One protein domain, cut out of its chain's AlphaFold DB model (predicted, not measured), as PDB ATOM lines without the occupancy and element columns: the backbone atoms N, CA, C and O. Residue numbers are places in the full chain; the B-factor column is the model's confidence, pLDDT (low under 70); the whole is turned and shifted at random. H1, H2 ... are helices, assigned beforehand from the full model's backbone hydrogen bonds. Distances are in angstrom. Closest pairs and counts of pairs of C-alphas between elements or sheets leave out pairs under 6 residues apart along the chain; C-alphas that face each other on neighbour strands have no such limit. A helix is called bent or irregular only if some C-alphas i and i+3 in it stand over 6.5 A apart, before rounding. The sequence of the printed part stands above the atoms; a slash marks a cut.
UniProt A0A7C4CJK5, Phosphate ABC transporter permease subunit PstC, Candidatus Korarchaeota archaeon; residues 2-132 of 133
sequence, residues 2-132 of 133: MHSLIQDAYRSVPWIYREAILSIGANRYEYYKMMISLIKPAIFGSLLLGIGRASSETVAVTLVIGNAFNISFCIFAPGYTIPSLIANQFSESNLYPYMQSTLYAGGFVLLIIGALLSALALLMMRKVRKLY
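What this domain is: This is residues 2 to 132 of the 133 residues of the protein "Phosphate ABC transporter permease subunit PstC" of Candidatus Korarchaeota archaeon (UniProt A0A7C4CJK5). A thin rod of helices: the long helix H6 runs antiparallel beside the arm H3b of the bent helix H3, and the short helix H1 packs on H3b away from H6. H2 and the other arm, H3a, make one end of the rod; H4, H5 and the long loop of residues 65 to 81 lie toward the other, where H5 folds back into H6 as a helical hairpin. The printed part has 131 residues with six named helices, H1 to H6 in chain order, and no named strand; its class is all helix, with helix packing mostly aligned. It is extended, with a radius of gyration of the C-alphas of 22.7 A and spans of 73 by 30 by 23 A.

How they stand to each other: H1, residues 2 to 11, touches H3b, residues 41 to 56, at a shallow tilt of 24 degrees, opposite ways; the closest C-alphas, of Met 2 and Ser 46, are 5.5 A apart. H2, residues 15 to 23, is close to but not clearly touching H3a, residues 28 to 38; their closest C-alphas, of Ile 21 and Tyr 31, are 6.5 A apart, and the tilt of 36 degrees is only just steep. By its hydrogen bonds H3, residues 28 to 56, was assigned as one helix, but it is bent: C-alphas 38 and 41 are 7.5 A apart, and its arms H3a and H3b stand at a steep tilt of 64 degrees. H4, residues 58 to 64, meets H3b only through their link. H4 touches H5, residues 82 to 92, about perpendicular at 81 degrees, with the closest C-alphas, of Thr 62 and Ser 84, 5.5 A apart. H6, residues 97 to 132, touches H5 with residues 99 to 107 alone, closest at the C-alphas of Ile 86 and Leu 103, 6.0 A apart; this hairpin has a shallow tilt of 34 degrees, only just short of steep. With residues 114 to 129 alone H6 touches H3b, opposite ways at a shallow tilt of 7 degrees, closest at the C-alphas of Pro 41 and Val 128, 6.1 A apart. H1 and H6 are apart. Every O i to N i+4 pair is within hydrogen-bond range in H1, H2, H3a, H3b and H4; in H5 it is 5 of 7 and in H6 30 of 32.

Where its parts are: H1 begins at C-alpha 2, (151.204, 148.727, 204.093). H3a is 15.7 A long and H3b 22.6 A, ending at C-alpha 56, (150.384, 160.536, 194.532). H5 is 15.5 A long and neither bent nor irregular, but only just: C-alphas 88 and 91 are 6.0 A apart. H6 is 54.7 A long, ends at C-alpha 132, (141.794, 154.067, 222.868), and is likewise only just neither bent nor irregular, with C-alphas 97 and 100 6.4 A apart.

The domain as a whole: The two C-alphas farthest apart, of Gly 25 and Leu 95, are 74.4 A apart. The printed part has no cut. The link from H4 to H5, 17 residues, is long; the other links are tight. The mean pLDDT of the printed part is 76.0, and 51 residues are under 70: 55 to 56, 58 to 100 and 127 to 132.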
ATOM      1  N   MET A   2     152.184 148.997 203.021       87.00
ATOM      2  CA  MET A   2     151.204 148.727 204.093       87.00
ATOM      3  C   MET A   2     151.572 147.548 205.007       87.00
ATOM      4  O   MET A   2     151.446 147.662 206.220       87.00
ATOM      5  N   HIS A   3     152.094 146.450 204.446       90.06
ATOM      6  CA  HIS A   3     152.544 145.297 205.235       90.06
ATOM      7  C   HIS A   3     153.599 145.669 206.289       90.06
ATOM      8  O   HIS A   3     153.468 145.274 207.442       90.06
ATOM      9  N   SER A   4     154.592 146.484 205.916       91.00
ATOM     10  CA  SER A   4     155.651 146.930 206.832       91.00
ATOM     11  C   SER A   4     155.078 147.748 207.986       91.00
ATOM     12  O   SER A   4     155.396 147.480 209.135       91.00
ATOM     13  N   LEU A   5     154.160 148.681 207.702       89.88
ATOM     14  CA  LEU A   5     153.519 149.500 208.737       89.88
ATOM     15  C   LEU A   5     152.714 148.658 209.731       89.88
ATOM     16  O   LEU A   5     152.742 148.915 210.932       89.88
ATOM     17  N   ILE A   6     152.000 147.647 209.236       91.00
ATOM     18  CA  ILE A   6     151.241 146.729 210.088       91.00
ATOM     19  C   ILE A   6     152.197 145.862 210.919       91.00
ATOM     20  O   ILE A   6     151.937 145.631 212.098       91.00
ATOM     21  N   GLN A   7     153.312 145.413 210.340       92.06
ATOM     22  CA  GLN A   7     154.325 144.628 211.047       92.06
ATOM     23  C   GLN A   7     155.016 145.439 212.151       92.06
ATOM     24  O   GLN A   7     155.206 144.928 213.256       92.06
ATOM     25  N   ASP A   8     155.343 146.701 211.888       90.25
ATOM     26  CA  ASP A   8     155.931 147.605 212.878       90.25
ATOM     27  C   ASP A   8     154.941 147.908 214.005       90.25
ATOM     28  O   ASP A   8     155.300 147.860 215.181       90.25
ATOM     29  N   ALA A   9     153.666 148.116 213.668       88.62
ATOM     30  CA  ALA A   9     152.612 148.292 214.660       88.62
ATOM     31  C   ALA A   9     152.329 147.019 215.474       88.62
ATOM     32  O   ALA A   9     151.912 147.093 216.623       88.62
ATOM     33  N   TYR A  10     152.569 145.840 214.900       90.00
ATOM     34  CA  TYR A  10     152.506 144.581 215.635       90.00
ATOM     35  C   TYR A  10     153.674 144.425 216.611       90.00
ATOM     36  O   TYR A  10     153.483 143.969 217.737       90.00
ATOM     37  N   ARG A  11     154.879 144.830 216.198       90.12
ATOM     38  CA  ARG A  11     156.087 144.801 217.034       90.12
ATOM     39  C   ARG A  11     156.083 145.854 218.139       90.12
ATOM     40  O   ARG A  11     156.753 145.650 219.145       90.12
ATOM     41  N   SER A  12     155.343 146.950 217.975       88.06
ATOM     42  CA  SER A  12     155.239 148.002 218.990       88.06
ATOM     43  C   SER A  12     154.340 147.632 220.174       88.06
ATOM     44  O   SER A  12     154.396 148.309 221.199       88.06
ATOM     45  N   VAL A  13     153.534 146.566 220.068       88.25
ATOM     46  CA  VAL A  13     152.716 146.067 221.181       88.25
ATOM     47  C   VAL A  13     153.633 145.492 222.272       88.25
ATOM     48  O   VAL A  13     154.349 144.523 222.001       88.25
ATOM     49  N   PRO A  14     153.603 146.027 223.510       90.00
ATOM     50  CA  PRO A  14     154.443 145.534 224.597       90.00
ATOM     51  C   PRO A  14     154.211 144.050 224.905       90.00
ATOM     52  O   PRO A  14     153.079 143.562 224.857       90.00
ATOM     53  N   TRP A  15     155.278 143.345 225.293       87.88
ATOM     54  CA  TRP A  15     155.233 141.912 225.612       87.88
ATOM     55  C   TRP A  15     154.221 141.560 226.708       87.88
ATOM     56  O   TRP A  15     153.551 140.537 226.586       87.88
ATOM     57  N   ILE A  16     154.006 142.458 227.679       91.75
ATOM     58  CA  ILE A  16     153.047 142.267 228.778       91.75
ATOM     59  C   ILE A  16     151.625 141.965 228.280       91.75
ATOM     60  O   ILE A  16     150.942 141.113 228.837       91.75
ATOM     61  N   TYR A  17     151.181 142.600 227.187       89.94
ATOM     62  CA  TYR A  17     149.855 142.341 226.622       89.94
ATOM     63  C   TYR A  17     149.780 140.954 225.984       89.94
ATOM     64  O   TYR A  17     148.743 140.303 226.034       89.94
ATOM     65  N   ARG A  18     150.878 140.485 225.385       89.12
ATOM     66  CA  ARG A  18     150.937 139.174 224.724       89.12
ATOM     67  C   ARG A  18     150.960 138.058 225.765       89.12
ATOM     68  O   ARG A  18     150.250 137.074 225.590       89.12
ATOM     69  N   GLU A  19     151.719 138.242 226.840       89.94
ATOM     70  CA  GLU A  19     151.762 137.320 227.976       89.94
ATOM     71  C   GLU A  19     150.419 137.275 228.705       89.94
ATOM     72  O   GLU A  19     149.891 136.188 228.896       89.94
ATOM     73  N   ALA A  20     149.793 138.423 228.990       91.12
ATOM     74  CA  ALA A  20     148.487 138.473 229.651       91.12
ATOM     75  C   ALA A  20     147.390 137.716 228.878       91.12
ATOM     76  O   ALA A  20     146.614 136.970 229.473       91.12
ATOM     77  N   ILE A  21     147.344 137.862 227.546       89.62
ATOM     78  CA  ILE A  21     146.382 137.130 226.704       89.62
ATOM     79  C   ILE A  21     146.641 135.616 226.772       89.62
ATOM     80  O   ILE A  21     145.695 134.832 226.825       89.62
ATOM     81  N   LEU A  22     147.909 135.192 226.796       89.94
ATOM     82  CA  LEU A  22     148.278 133.779 226.910       89.94
ATOM     83  C   LEU A  22     147.987 133.213 228.310       89.94
ATOM     84  O   LEU A  22     147.522 132.081 228.414       89.94
ATOM     85  N   SER A  23     148.194 133.994 229.372       92.12
ATOM     86  CA  SER A  23     147.935 133.594 230.764       92.12
ATOM     87  C   SER A  23     146.456 133.332 231.055       92.12
ATOM     88  O   SER A  23     146.146 132.546 231.943       92.12
ATOM     89  N   ILE A  24     145.545 133.948 230.297       91.25
ATOM     90  CA  ILE A  24     144.093 133.715 230.397       91.25
ATOM     91  C   ILE A  24     143.677 132.404 229.693       91.25
ATOM     92  O   ILE A  24     142.525 131.987 229.774       91.25
ATOM     93  N   GLY A  25     144.609 131.709 229.027       90.06
ATOM     94  CA  GLY A  25     144.319 130.476 228.295       90.06
ATOM     95  C   GLY A  25     143.602 130.719 226.964       90.06
ATOM     96  O   GLY A  25     142.916 129.828 226.468       90.06
ATOM     97  N   ALA A  26     143.745 131.917 226.385       89.81
ATOM     98  CA  ALA A  26     143.087 132.280 225.135       89.81
ATOM     99  C   ALA A  26     143.504 131.352 223.981       89.81
ATOM    100  O   ALA A  26     144.693 131.083 223.762       89.81
ATOM    101  N   ASN A  27     142.529 130.909 223.187       93.44
ATOM    102  CA  ASN A  27     142.801 130.104 221.999       93.44
ATOM    103  C   ASN A  27     143.568 130.928 220.942       93.44
ATOM    104  O   ASN A  27     143.503 132.159 220.910       93.44
ATOM    105  N   ARG A  28     144.238 130.258 219.993       90.06
ATOM    106  CA  ARG A  28     144.968 130.900 218.880       90.06
ATOM    107  C   ARG A  28     144.109 131.939 218.156       90.06
ATOM    108  O   ARG A  28     144.588 133.027 217.851       90.06
ATOM    109  N   TYR A  29     142.836 131.627 217.921       92.06
ATOM    110  CA  TYR A  29     141.896 132.548 217.286       92.06
ATOM    111  C   TYR A  29     141.629 133.803 218.132       92.06
ATOM    112  O   TYR A  29     141.657 134.920 217.615       92.06
ATOM    113  N   GLU A  30     141.411 133.634 219.436       91.88
ATOM    114  CA  GLU A  30     141.142 134.738 220.362       91.88
ATOM    115  C   GLU A  30     142.363 135.642 220.520       91.88
ATOM    116  O   GLU A  30     142.222 136.865 220.501       91.88
ATOM    117  N   TYR A  31     143.561 135.052 220.557       92.62
ATOM    118  CA  TYR A  31     144.823 135.784 220.555       92.62
ATOM    119  C   TYR A  31     144.932 136.725 219.350       92.62
ATOM    120  O   TYR A  31     145.138 137.930 219.515       92.62
ATOM    121  N   TYR A  32     144.738 136.205 218.132       91.31
ATOM    122  CA  TYR A  32     144.798 137.035 216.926       91.31
ATOM    123  C   TYR A  32     143.677 138.073 216.889       91.31
ATOM    124  O   TYR A  32     143.924 139.221 216.522       91.31
ATOM    125  N   LYS A  33     142.461 137.720 217.324       91.19
ATOM    126  CA  LYS A  33     141.328 138.652 217.396       91.19
ATOM    127  C   LYS A  33     141.613 139.827 218.339       91.19
ATOM    128  O   LYS A  33     141.338 140.973 217.977       91.19
ATOM    129  N   MET A  34     142.193 139.568 219.514       90.81
ATOM    130  CA  MET A  34     142.584 140.617 220.462       90.81
ATOM    131  C   MET A  34     143.747 141.456 219.931       90.81
ATOM    132  O   MET A  34     143.647 142.682 219.936       90.81
ATOM    133  N   MET A  35     144.800 140.836 219.387       90.56
ATOM    134  CA  MET A  35     145.932 141.571 218.807       90.56
ATOM    135  C   MET A  35     145.518 142.473 217.644       90.56
ATOM    136  O   MET A  35     145.922 143.634 217.592       90.56
ATOM    137  N   ILE A  36     144.660 141.983 216.742       90.06
ATOM    138  CA  ILE A  36     144.089 142.811 215.675       90.06
ATOM    139  C   ILE A  36     143.327 143.981 216.293       90.06
ATOM    140  O   ILE A  36     143.454 145.096 215.806       90.06
ATOM    141  N   SER A  37     142.589 143.768 217.388       87.88
ATOM    142  CA  SER A  37     141.871 144.850 218.063       87.88
ATOM    143  C   SER A  37     142.779 145.929 218.654       87.88
ATOM    144  O   SER A  37     142.402 147.096 218.590       87.88
ATOM    145  N   LEU A  38     143.964 145.572 219.161       87.25
ATOM    146  CA  LEU A  38     144.968 146.553 219.594       87.25
ATOM    147  C   LEU A  38     145.562 147.341 218.414       87.25
ATOM    148  O   LEU A  38     145.829 148.533 218.541       87.25
ATOM    149  N   ILE A  39     145.755 146.696 217.260       89.56
ATOM    150  CA  ILE A  39     146.469 147.278 216.105       89.56
ATOM    151  C   ILE A  39     145.504 147.893 215.070       89.56
ATOM    152  O   ILE A  39     145.939 148.565 214.135       89.56
ATOM    153  N   LYS A  40     144.182 147.759 215.253       85.75
ATOM    154  CA  LYS A  40     143.122 148.425 214.466       85.75
ATOM    155  C   LYS A  40     143.468 149.869 214.061       85.75
ATOM    156  O   LYS A  40     143.429 150.136 212.859       85.75
ATOM    157  N   PRO A  41     143.849 150.788 214.979       83.25
ATOM    158  CA  PRO A  41     144.269 152.147 214.613       83.25
ATOM    159  C   PRO A  41     145.356 152.196 213.542       83.25
ATOM    160  O   PRO A  41     145.261 152.977 212.596       83.25
ATOM    161  N   ALA A  42     146.385 151.362 213.677       85.31
ATOM    162  CA  ALA A  42     147.509 151.343 212.755       85.31
ATOM    163  C   ALA A  42     147.137 150.717 211.405       85.31
ATOM    164  O   ALA A  42     147.595 151.200 210.373       85.31
ATOM    165  N   ILE A  43     146.262 149.706 211.387       88.25
ATOM    166  CA  ILE A  43     145.748 149.117 210.141       88.25
ATOM    167  C   ILE A  43     144.990 150.181 209.341       88.25
ATOM    168  O   ILE A  43     145.342 150.439 208.189       88.25
ATOM    169  N   PHE A  44     144.020 150.858 209.964       84.75
ATOM    170  CA  PHE A  44     143.265 151.934 209.313       84.75
ATOM    171  C   PHE A  44     144.169 153.100 208.894       84.75
ATOM    172  O   PHE A  44     144.042 153.603 207.779       84.75
ATOM    173  N   GLY A  45     145.125 153.487 209.744       84.19
ATOM    174  CA  GLY A  45     146.112 154.514 209.421       84.19
ATOM    175  C   GLY A  45     146.977 154.150 208.210       84.19
ATOM    176  O   GLY A  45     147.156 154.975 207.318       84.19
ATOM    177  N   SER A  46     147.461 152.907 208.137       87.31
ATOM    178  CA  SER A  46     148.278 152.416 207.019       87.31
ATOM    179  C   SER A  46     147.501 152.339 205.703       87.31
ATOM    180  O   SER A  46     148.065 152.636 204.651       87.31
ATOM    181  N   LEU A  47     146.208 151.998 205.759       87.12
ATOM    182  CA  LEU A  47     145.313 151.964 204.602       87.12
ATOM    183  C   LEU A  47     145.076 153.370 204.052       87.12
ATOM    184  O   LEU A  47     145.268 153.600 202.862       87.12
ATOM    185  N   LEU A  48     144.734 154.324 204.920       81.69
ATOM    186  CA  LEU A  48     144.535 155.724 204.531       81.69
ATOM    187  C   LEU A  48     145.811 156.332 203.934       81.69
ATOM    188  O   LEU A  48     145.762 156.973 202.884       81.69
ATOM    189  N   LEU A  49     146.963 156.085 204.564       82.00
ATOM    190  CA  LEU A  49     148.254 156.566 204.072       82.00
ATOM    191  C   LEU A  49     148.634 155.906 202.736       82.00
ATOM    192  O   LEU A  49     149.185 156.561 201.856       82.00
ATOM    193  N   GLY A  50     148.309 154.620 202.570       84.06
ATOM    194  CA  GLY A  50     148.484 153.883 201.320       84.06
ATOM    195  C   GLY A  50     147.659 154.467 200.174       84.06
ATOM    196  O   GLY A  50     148.200 154.676 199.094       84.06
ATOM    197  N   ILE A  51     146.392 154.808 200.424       80.50
ATOM    198  CA  ILE A  51     145.505 155.442 199.434       80.50
ATOM    199  C   ILE A  51     146.022 156.832 199.046       80.50
ATOM    200  O   ILE A  51     146.114 157.142 197.859       80.50
ATOM    201  N   GLY A  52     146.424 157.653 200.023       77.81
ATOM    202  CA  GLY A  52     147.014 158.967 199.746       77.81
ATOM    203  C   GLY A  52     148.278 158.861 198.893       77.81
ATOM    204  O   GLY A  52     148.470 159.627 197.949       77.81
ATOM    205  N   ARG A  53     149.110 157.847 199.156       76.38
ATOM    206  CA  ARG A  53     150.319 157.585 198.371       76.38
ATOM    207  C   ARG A  53     150.009 157.057 196.967       76.38
ATOM    208  O   ARG A  53     150.644 157.506 196.024       76.38
ATOM    209  N   ALA A  54     149.008 156.193 196.807       74.12
ATOM    210  CA  ALA A  54     148.551 155.722 195.497       74.12
ATOM    211  C   ALA A  54     147.988 156.870 194.638       74.12
ATOM    212  O   ALA A  54     148.302 156.980 193.458       74.12
ATOM    213  N   SER A  55     147.249 157.803 195.244       68.31
ATOM    214  CA  SER A  55     146.824 159.040 194.572       68.31
ATOM    215  C   SER A  55     148.001 159.951 194.195       68.31
ATOM    216  O   SER A  55     147.870 160.787 193.303       68.31
ATOM    217  N   SER A  56     149.150 159.808 194.856       65.50
ATOM    218  CA  SER A  56     150.384 160.536 194.532       65.50
ATOM    219  C   SER A  56     151.169 159.867 193.394       65.50
ATOM    220  O   SER A  56     152.011 160.503 192.770       65.50
ATOM    221  N   GLU A  57     150.861 158.605 193.076       74.12
ATOM    222  CA  GLU A  57     151.361 157.878 191.903       74.12
ATOM    223  C   GLU A  57     150.582 158.242 190.625       74.12
ATOM    224  O   GLU A  57     150.748 157.622 189.579       74.12
ATOM    225  N   THR A  58     149.738 159.277 190.673       69.50
ATOM    226  CA  THR A  58     148.924 159.757 189.544       69.50
ATOM    227  C   THR A  58     149.732 160.059 188.285       69.50
ATOM    228  O   THR A  58     149.174 159.959 187.197       69.50
ATOM    229  N   VAL A  59     151.040 160.309 188.389       62.97
ATOM    230  CA  VAL A  59     151.955 160.361 187.235       62.97
ATOM    231  C   VAL A  59     151.941 159.046 186.440       62.97
ATOM    232  O   VAL A  59     151.814 159.075 185.218       62.97
ATOM    233  N   ALA A  60     151.970 157.885 187.098       59.22
ATOM    234  CA  ALA A  60     151.857 156.592 186.421       59.22
ATOM    235  C   ALA A  60     150.476 156.421 185.766       59.22
ATOM    236  O   ALA A  60     150.376 155.988 184.620       59.22
ATOM    237  N   VAL A  61     149.408 156.842 186.450       63.91
ATOM    238  CA  VAL A  61     148.031 156.770 185.927       63.91
ATOM    239  C   VAL A  61     147.859 157.641 184.675       63.91
ATOM    240  O   VAL A  61     147.238 157.214 183.704       63.91
ATOM    241  N   THR A  62     148.466 158.831 184.648       63.16
ATOM    242  CA  THR A  62     148.435 159.721 183.474       63.16
ATOM    243  C   THR A  62     149.129 159.139 182.249       63.16
ATOM    244  O   THR A  62     148.716 159.421 181.124       63.16
ATOM    245  N   LEU A  63     150.154 158.314 182.469       62.09
ATOM    246  CA  LEU A  63     150.920 157.655 181.418       62.09
ATOM    247  C   LEU A  63     150.171 156.437 180.850       62.09
ATOM    248  O   LEU A  63     150.289 156.144 179.666       62.09
ATOM    249  N   VAL A  64     149.339 155.777 181.664       64.81
ATOM    250  CA  VAL A  64     148.523 154.619 181.256       64.81
ATOM    251  C   VAL A  64     147.248 155.019 180.498       64.81
ATOM    252  O   VAL A  64     146.835 154.310 179.588       64.81
ATOM    253  N   ILE A  65     146.627 156.159 180.826       65.88
ATOM    254  CA  ILE A  65     145.370 156.617 180.192       65.88
ATOM    255  C   ILE A  65     145.573 157.092 178.734       65.88
ATOM    256  O   ILE A  65     144.612 157.208 177.974       65.88
ATOM    257  N   GLY A  66     146.820 157.315 178.308       55.34
ATOM    258  CA  GLY A  66     147.165 157.516 176.897       55.34
ATOM    259  C   GLY A  66     147.195 158.968 176.422       55.34
ATOM    260  O   GLY A  66     147.608 159.212 175.295       55.34
ATOM    261  N   ASN A  67     146.849 159.937 177.277       61.25
ATOM    262  CA  ASN A  67     147.130 161.353 177.023       61.25
ATOM    263  C   ASN A  67     146.537 161.899 175.698       61.25
ATOM    264  O   ASN A  67     147.159 162.689 174.992       61.25
ATOM    265  N   ALA A  68     145.333 161.466 175.324       54.84
ATOM    266  CA  ALA A  68     144.695 161.910 174.086       54.84
ATOM    267  C   ALA A  68     143.802 163.135 174.341       54.84
ATOM    268  O   ALA A  68     142.895 163.082 175.173       54.84
ATOM    269  N   PHE A  69     144.026 164.234 173.614       54.16
ATOM    270  CA  PHE A  69     143.206 165.452 173.679       54.16
ATOM    271  C   PHE A  69     141.893 165.259 172.896       54.16
ATOM    272  O   PHE A  69     141.660 165.883 171.866       54.16
ATOM    273  N   ASN A  70     141.054 164.322 173.339       56.34
ATOM    274  CA  ASN A  70     139.749 164.059 172.740       56.34
ATOM    275  C   ASN A  70     138.690 163.974 173.842       56.34
ATOM    276  O   ASN A  70     138.668 163.037 174.635       56.34
ATOM    277  N   ILE A  71     137.804 164.968 173.897       54.62
ATOM    278  CA  ILE A  71     136.637 164.939 174.781       54.62
ATOM    279  C   ILE A  71     135.615 164.014 174.128       54.62
ATOM    280  O   ILE A  71     134.919 164.394 173.190       54.62
ATOM    281  N   SER A  72     135.554 162.777 174.608       54.78
ATOM    282  CA  SER A  72     134.564 161.797 174.178       54.78
ATOM    283  C   SER A  72     133.721 161.377 175.381       54.78
ATOM    284  O   SER A  72     134.259 161.087 176.445       54.78
ATOM    285  N   PHE A  73     132.394 161.341 175.228       57.59
ATOM    286  CA  PHE A  73     131.437 160.942 176.278       57.59
ATOM    287  C   PHE A  73     131.468 159.432 176.601       57.59
ATOM    288  O   PHE A  73     130.678 158.944 177.410       57.59
ATOM    289  N   CYS A  74     132.370 158.675 175.975       55.72
ATOM    290  CA  CYS A  74     132.538 157.245 176.191       55.72
ATOM    291  C   CYS A  74     133.492 156.967 177.362       55.72
ATOM    292  O   CYS A  74     134.645 157.384 177.342       55.72
ATOM    293  N   ILE A  75     133.045 156.164 178.334       58.56
ATOM    294  CA  ILE A  75     133.810 155.768 179.538       58.56
ATOM    295  C   ILE A  75     135.102 154.990 179.193       58.56
ATOM    296  O   ILE A  75     136.038 154.963 179.985       58.56
ATOM    297  N   PHE A  76     135.174 154.387 178.000       60.84
ATOM    298  CA  PHE A  76     136.341 153.650 177.494       60.84
ATOM    299  C   PHE A  76     137.259 154.474 176.576       60.84
ATOM    300  O   PHE A  76     138.238 153.938 176.061       60.84
ATOM    301  N   ALA A  77     136.942 155.747 176.320       57.12
ATOM    302  CA  ALA A  77     137.804 156.595 175.509       57.12
ATOM    303  C   ALA A  77     139.028 157.057 176.322       57.12
ATOM    304  O   ALA A  77     138.901 157.322 177.522       57.12
ATOM    305  N   PRO A  78     140.208 157.178 175.690       58.22
ATOM    306  CA  PRO A  78     141.378 157.750 176.341       58.22
ATOM    307  C   PRO A  78     141.060 159.182 176.781       58.22
ATOM    308  O   PRO A  78     140.622 160.009 175.983       58.22
ATOM    309  N   GLY A  79     141.223 159.442 178.076       58.97
ATOM    310  CA  GLY A  79     140.859 160.704 178.707       58.97
ATOM    311  C   GLY A  79     142.051 161.634 178.907       58.97
ATOM    312  O   GLY A  79     143.213 161.228 178.879       58.97
ATOM    313  N   TYR A  80     141.753 162.899 179.181       64.44
ATOM    314  CA  TYR A  80     142.754 163.902 179.523       64.44
ATOM    315  C   TYR A  80     142.619 164.263 181.006       64.44
ATOM    316  O   TYR A  80     141.600 164.807 181.429       64.44
ATOM    317  N   THR A  81     143.614 163.910 181.824       68.00
ATOM    318  CA  THR A  81     143.579 164.164 183.277       68.00
ATOM    319  C   THR A  81     144.302 165.467 183.633       68.00
ATOM    320  O   THR A  81     145.203 165.894 182.918       68.00
ATOM    321  N   ILE A  82     143.945 166.111 184.751       67.25
ATOM    322  CA  ILE A  82     144.580 167.373 185.190       67.25
ATOM    323  C   ILE A  82     146.118 167.250 185.339       67.25
ATOM    324  O   ILE A  82     146.821 168.154 184.887       67.25
ATOM    325  N   PRO A  83     146.695 166.151 185.874       66.81
ATOM    326  CA  PRO A  83     148.148 165.985 185.861       66.81
ATOM    327  C   PRO A  83     148.728 165.756 184.452       66.81
ATOM    328  O   PRO A  83     149.843 166.203 184.197       66.81
ATOM    329  N   SER A  84     147.984 165.142 183.518       66.81
ATOM    330  CA  SER A  84     148.384 165.025 182.102       66.81
ATOM    331  C   SER A  84     148.439 166.396 181.422       66.81
ATOM    332  O   SER A  84     149.392 166.676 180.701       66.81
ATOM    333  N   LEU A  85     147.453 167.268 181.676       69.56
ATOM    334  CA  LEU A  85     147.447 168.666 181.215       69.56
ATOM    335  C   LEU A  85     148.720 169.383 181.651       69.56
ATOM    336  O   LEU A  85     149.409 169.982 180.835       69.56
ATOM    337  N   ILE A  86     149.059 169.278 182.936       69.12
ATOM    338  CA  ILE A  86     150.272 169.897 183.465       69.12
ATOM    339  C   ILE A  86     151.504 169.265 182.801       69.12
ATOM    340  O   ILE A  86     152.322 169.990 182.261       69.12
ATOM    341  N   ALA A  87     151.631 167.939 182.744       68.00
ATOM    342  CA  ALA A  87     152.825 167.293 182.189       68.00
ATOM    343  C   ALA A  87     153.130 167.673 180.723       68.00
ATOM    344  O   ALA A  87     154.299 167.859 180.391       68.00
ATOM    345  N   ASN A  88     152.117 167.823 179.860       67.44
ATOM    346  CA  ASN A  88     152.356 168.180 178.454       67.44
ATOM    347  C   ASN A  88     152.368 169.683 178.208       67.44
ATOM    348  O   ASN A  88     153.298 170.192 177.590       67.44
ATOM    349  N   GLN A  89     151.358 170.412 178.696       67.75
ATOM    350  CA  GLN A  89     151.269 171.844 178.422       67.75
ATOM    351  C   GLN A  89     152.254 172.675 179.254       67.75
ATOM    352  O   GLN A  89     152.488 173.824 178.892       67.75
ATOM    353  N   PHE A  90     152.861 172.155 180.332       64.38
ATOM    354  CA  PHE A  90     153.856 172.922 181.100       64.38
ATOM    355  C   PHE A  90     155.123 173.178 180.276       64.38
ATOM    356  O   PHE A  90     155.645 174.293 180.310       64.38
ATOM    357  N   SER A  91     155.544 172.209 179.454       63.94
ATOM    358  CA  SER A  91     156.671 172.361 178.521       63.94
ATOM    359  C   SER A  91     156.383 173.343 177.378       63.94
ATOM    360  O   SER A  91     157.288 174.048 176.941       63.94
ATOM    361  N   GLU A  92     155.130 173.446 176.924       60.66
ATOM    362  CA  GLU A  92     154.708 174.369 175.852       60.66
ATOM    363  C   GLU A  92     154.166 175.718 176.373       60.66
ATOM    364  O   GLU A  92     153.788 176.596 175.597       60.66
ATOM    365  N   SER A  93     154.148 175.928 177.694       55.09
ATOM    366  CA  SER A  93     153.457 177.056 178.341       55.09
ATOM    367  C   SER A  93     154.030 178.447 178.030       55.09
ATOM    368  O   SER A  93     153.373 179.448 178.304       55.09
ATOM    369  N   ASN A  94     155.223 178.534 177.437       56.97
ATOM    370  CA  ASN A  94     155.842 179.801 177.030       56.97
ATOM    371  C   ASN A  94     155.277 180.375 175.718       56.97
ATOM    372  O   ASN A  94     155.581 181.519 175.387       56.97
ATOM    373  N   LEU A  95     154.472 179.612 174.970       53.88
ATOM    374  CA  LEU A  95     153.935 180.043 173.673       53.88
ATOM    375  C   LEU A  95     152.693 180.945 173.791       53.88
ATOM    376  O   LEU A  95     152.425 181.714 172.871       53.88
ATOM    377  N   TYR A  96     151.957 180.901 174.912       57.84
ATOM    378  CA  TYR A  96     150.723 181.677 175.093       57.84
ATOM    379  C   TYR A  96     150.551 182.214 176.532       57.84
ATOM    380  O   TYR A  96     150.539 181.427 177.482       57.84
ATOM    381  N   PRO A  97     150.319 183.530 176.729       58.78
ATOM    382  CA  PRO A  97     150.320 184.172 178.054       58.78
ATOM    383  C   PRO A  97     149.188 183.715 178.995       58.78
ATOM    384  O   PRO A  97     149.303 183.830 180.211       58.78
ATOM    385  N   TYR A  98     148.096 183.166 178.459       64.06
ATOM    386  CA  TYR A  98     146.930 182.696 179.225       64.06
ATOM    387  C   TYR A  98     147.049 181.241 179.713       64.06
ATOM    388  O   TYR A  98     146.308 180.820 180.609       64.06
ATOM    389  N   MET A  99     147.978 180.457 179.158       65.19
ATOM    390  CA  MET A  99     148.114 179.040 179.509       65.19
ATOM    391  C   MET A  99     148.812 178.839 180.855       65.19
ATOM    392  O   MET A  99     148.383 177.987 181.630       65.19
ATOM    393  N   GLN A 100     149.810 179.663 181.193       66.19
ATOM    394  CA  GLN A 100     150.518 179.554 182.476       66.19
ATOM    395  C   GLN A 100     149.577 179.704 183.676       66.19
ATOM    396  O   GLN A 100     149.562 178.843 184.555       66.19
ATOM    397  N   SER A 101     148.729 180.737 183.689       71.94
ATOM    398  CA  SER A 101     147.770 180.975 184.779       71.94
ATOM    399  C   SER A 101     146.797 179.808 184.974       71.94
ATOM    400  O   SER A 101     146.468 179.454 186.105       71.94
ATOM    401  N   THR A 102     146.384 179.163 183.879       73.38
ATOM    402  CA  THR A 102     145.486 177.997 183.915       73.38
ATOM    403  C   THR A 102     146.182 176.770 184.512       73.38
ATOM    404  O   THR A 102     145.587 176.058 185.323       73.38
ATOM    405  N   LEU A 103     147.457 176.539 184.181       73.81
ATOM    406  CA  LEU A 103     148.240 175.434 184.742       73.81
ATOM    407  C   LEU A 103     148.536 175.633 186.234       73.81
ATOM    408  O   LEU A 103     148.415 174.681 187.008       73.81
ATOM    409  N   TYR A 104     148.854 176.860 186.658       78.25
ATOM    410  CA  TYR A 104     149.021 177.180 188.079       78.25
ATOM    411  C   TYR A 104     147.718 176.989 188.865       78.25
ATOM    412  O   TYR A 104     147.744 176.412 189.953       78.25
ATOM    413  N   ALA A 105     146.572 177.391 188.304       79.44
ATOM    414  CA  ALA A 105     145.266 177.137 188.912       79.44
ATOM    415  C   ALA A 105     144.970 175.629 189.030       79.44
ATOM    416  O   ALA A 105     144.528 175.169 190.082       79.44
ATOM    417  N   GLY A 106     145.280 174.838 187.995       78.44
ATOM    418  CA  GLY A 106     145.155 173.378 188.031       78.44
ATOM    419  C   GLY A 106     146.027 172.731 189.112       78.44
ATOM    420  O   GLY A 106     145.539 171.924 189.904       78.44
ATOM    421  N   GLY A 107     147.296 173.140 189.209       77.38
ATOM    422  CA  GLY A 107     148.211 172.691 190.263       77.38
ATOM    423  C   GLY A 107     147.726 173.058 191.669       77.38
ATOM    424  O   GLY A 107     147.808 172.240 192.585       77.38
ATOM    425  N   PHE A 108     147.145 174.247 191.836       82.06
ATOM    426  CA  PHE A 108     146.551 174.679 193.100       82.06
ATOM    427  C   PHE A 108     145.347 173.818 193.509       82.06
ATOM    428  O   PHE A 108     145.228 173.433 194.671       82.06
ATOM    429  N   VAL A 109     144.489 173.436 192.559       84.12
ATOM    430  CA  VAL A 109     143.367 172.515 192.818       84.12
ATOM    431  C   VAL A 109     143.870 171.135 193.252       84.12
ATOM    432  O   VAL A 109     143.374 170.585 194.237       84.12
ATOM    433  N   LEU A 110     144.887 170.589 192.580       79.81
ATOM    434  CA  LEU A 110     145.530 169.331 192.984       79.81
ATOM    435  C   LEU A 110     146.122 169.415 194.396       79.81
ATOM    436  O   LEU A 110     145.960 168.484 195.189       79.81
ATOM    437  N   LEU A 111     146.753 170.544 194.732       82.88
ATOM    438  CA  LEU A 111     147.281 170.802 196.069       82.88
ATOM    439  C   LEU A 111     146.161 170.804 197.114       82.88
ATOM    440  O   LEU A 111     146.304 170.155 198.149       82.88
ATOM    441  N   ILE A 112     145.032 171.458 196.835       86.56
ATOM    442  CA  ILE A 112     143.864 171.459 197.727       86.56
ATOM    443  C   ILE A 112     143.339 170.036 197.944       86.56
ATOM    444  O   ILE A 112     143.100 169.645 199.086       86.56
ATOM    445  N   ILE A 113     143.192 169.241 196.883       83.31
ATOM    446  CA  ILE A 113     142.700 167.859 196.982       83.31
ATOM    447  C   ILE A 113     143.652 167.006 197.835       83.31
ATOM    448  O   ILE A 113     143.208 166.302 198.747       83.31
ATOM    449  N   GLY A 114     144.963 167.106 197.598       79.94
ATOM    450  CA  GLY A 114     145.974 166.394 198.383       79.94
ATOM    451  C   GLY A 114     146.011 166.836 199.850       79.94
ATOM    452  O   GLY A 114     146.109 166.002 200.757       79.94
ATOM    453  N   ALA A 115     145.869 168.139 200.101       83.06
ATOM    454  CA  ALA A 115     145.799 168.702 201.443       83.06
ATOM    455  C   ALA A 115     144.541 168.236 202.190       83.06
ATOM    456  O   ALA A 115     144.639 167.852 203.354       83.06
ATOM    457  N   LEU A 116     143.383 168.193 201.527       84.62
ATOM    458  CA  LEU A 116     142.131 167.695 202.103       84.62
ATOM    459  C   LEU A 116     142.221 166.213 202.472       84.62
ATOM    460  O   LEU A 116     141.854 165.840 203.587       84.62
ATOM    461  N   LEU A 117     142.753 165.372 201.582       81.81
ATOM    462  CA  LEU A 117     142.983 163.951 201.860       81.81
ATOM    463  C   LEU A 117     143.932 163.756 203.051       81.81
ATOM    464  O   LEU A 117     143.662 162.951 203.946       81.81
ATOM    465  N   SER A 118     145.010 164.539 203.098       81.12
ATOM    466  CA  SER A 118     145.983 164.496 204.194       81.12
ATOM    467  C   SER A 118     145.374 164.971 205.520       81.12
ATOM    468  O   SER A 118     145.589 164.355 206.566       81.12
ATOM    469  N   ALA A 119     144.555 166.025 205.485       84.06
ATOM    470  CA  ALA A 119     143.830 166.533 206.646       84.06
ATOM    471  C   ALA A 119     142.802 165.517 207.172       84.06
ATOM    472  O   ALA A 119     142.740 165.275 208.377       84.06
ATOM    473  N   LEU A 120     142.040 164.869 206.284       81.31
ATOM    474  CA  LEU A 120     141.103 163.797 206.636       81.31
ATOM    475  C   LEU A 120     141.818 162.621 207.311       81.31
ATOM    476  O   LEU A 120     141.355 162.138 208.346       81.31
ATOM    477  N   ALA A 121     142.973 162.204 206.784       74.44
ATOM    478  CA  ALA A 121     143.781 161.143 207.382       74.44
ATOM    479  C   ALA A 121     144.245 161.507 208.806       74.44
ATOM    480  O   ALA A 121     144.092 160.712 209.738       74.44
ATOM    481  N   LEU A 122     144.735 162.737 209.003       78.25
ATOM    482  CA  LEU A 122     145.140 163.252 210.315       78.25
ATOM    483  C   LEU A 122     143.966 163.320 211.304       78.25
ATOM    484  O   LEU A 122     144.117 162.956 212.474       78.25
ATOM    485  N   LEU A 123     142.791 163.762 210.853       80.94
ATOM    486  CA  LEU A 123     141.585 163.833 211.682       80.94
ATOM    487  C   LEU A 123     141.096 162.442 212.100       80.94
ATOM    488  O   LEU A 123     140.784 162.236 213.275       80.94
ATOM    489  N   MET A 124     141.080 161.476 211.178       73.75
ATOM    490  CA  MET A 124     140.731 160.090 211.494       73.75
ATOM    491  C   MET A 124     141.695 159.493 212.523       73.75
ATOM    492  O   MET A 124     141.238 158.951 213.530       73.75
ATOM    493  N   MET A 125     143.010 159.667 212.353       71.62
ATOM    494  CA  MET A 125     143.998 159.185 213.329       71.62
ATOM    495  C   MET A 125     143.803 159.807 214.717       71.62
ATOM    496  O   MET A 125     143.838 159.097 215.725       71.62
ATOM    497  N   ARG A 126     143.542 161.120 214.793       75.44
ATOM    498  CA  ARG A 126     143.246 161.804 216.064       75.44
ATOM    499  C   ARG A 126     142.001 161.237 216.744       75.44
ATOM    500  O   ARG A 126     141.995 161.089 217.965       75.44
ATOM    501  N   LYS A 127     140.964 160.910 215.969       69.19
ATOM    502  CA  LYS A 127     139.715 160.346 216.492       69.19
ATOM    503  C   LYS A 127     139.925 158.939 217.044       69.19
ATOM    504  O   LYS A 127     139.447 158.653 218.134       69.19
ATOM    505  N   VAL A 128     140.695 158.094 216.353       67.81
ATOM    506  CA  VAL A 128     140.999 156.745 216.853       67.81
ATOM    507  C   VAL A 128     141.899 156.801 218.091       67.81
ATOM    508  O   VAL A 128     141.648 156.075 219.045       67.81
ATOM    509  N   ARG A 129     142.879 157.713 218.157       65.00
ATOM    510  CA  ARG A 129     143.717 157.881 219.358       65.00
ATOM    511  C   ARG A 129     142.912 158.294 220.599       65.00
ATOM    512  O   ARG A 129     143.224 157.824 221.680       65.00
ATOM    513  N   LYS A 130     141.875 159.127 220.446       59.91
ATOM    514  CA  LYS A 130     140.966 159.521 221.545       59.91
ATOM    515  C   LYS A 130     140.005 158.420 222.006       59.91
ATOM    516  O   LYS A 130     139.408 158.567 223.059       59.91
ATOM    517  N   LEU A 131     139.794 157.376 221.205       55.00
ATOM    518  CA  LEU A 131     138.897 156.266 221.552       55.00
ATOM    519  C   LEU A 131     139.616 155.137 222.309       55.00
ATOM    520  O   LEU A 131     138.949 154.267 222.857       55.00
ATOM    521  N   TYR A 132     140.953 155.133 222.307       47.88
ATOM    522  CA  TYR A 132     141.794 154.067 222.868       47.88
ATOM    523  C   TYR A 132     142.833 154.561 223.892       47.88
ATOM    524  O   TYR A 132     143.624 153.752 224.374       47.88
TER     525      TYR A 132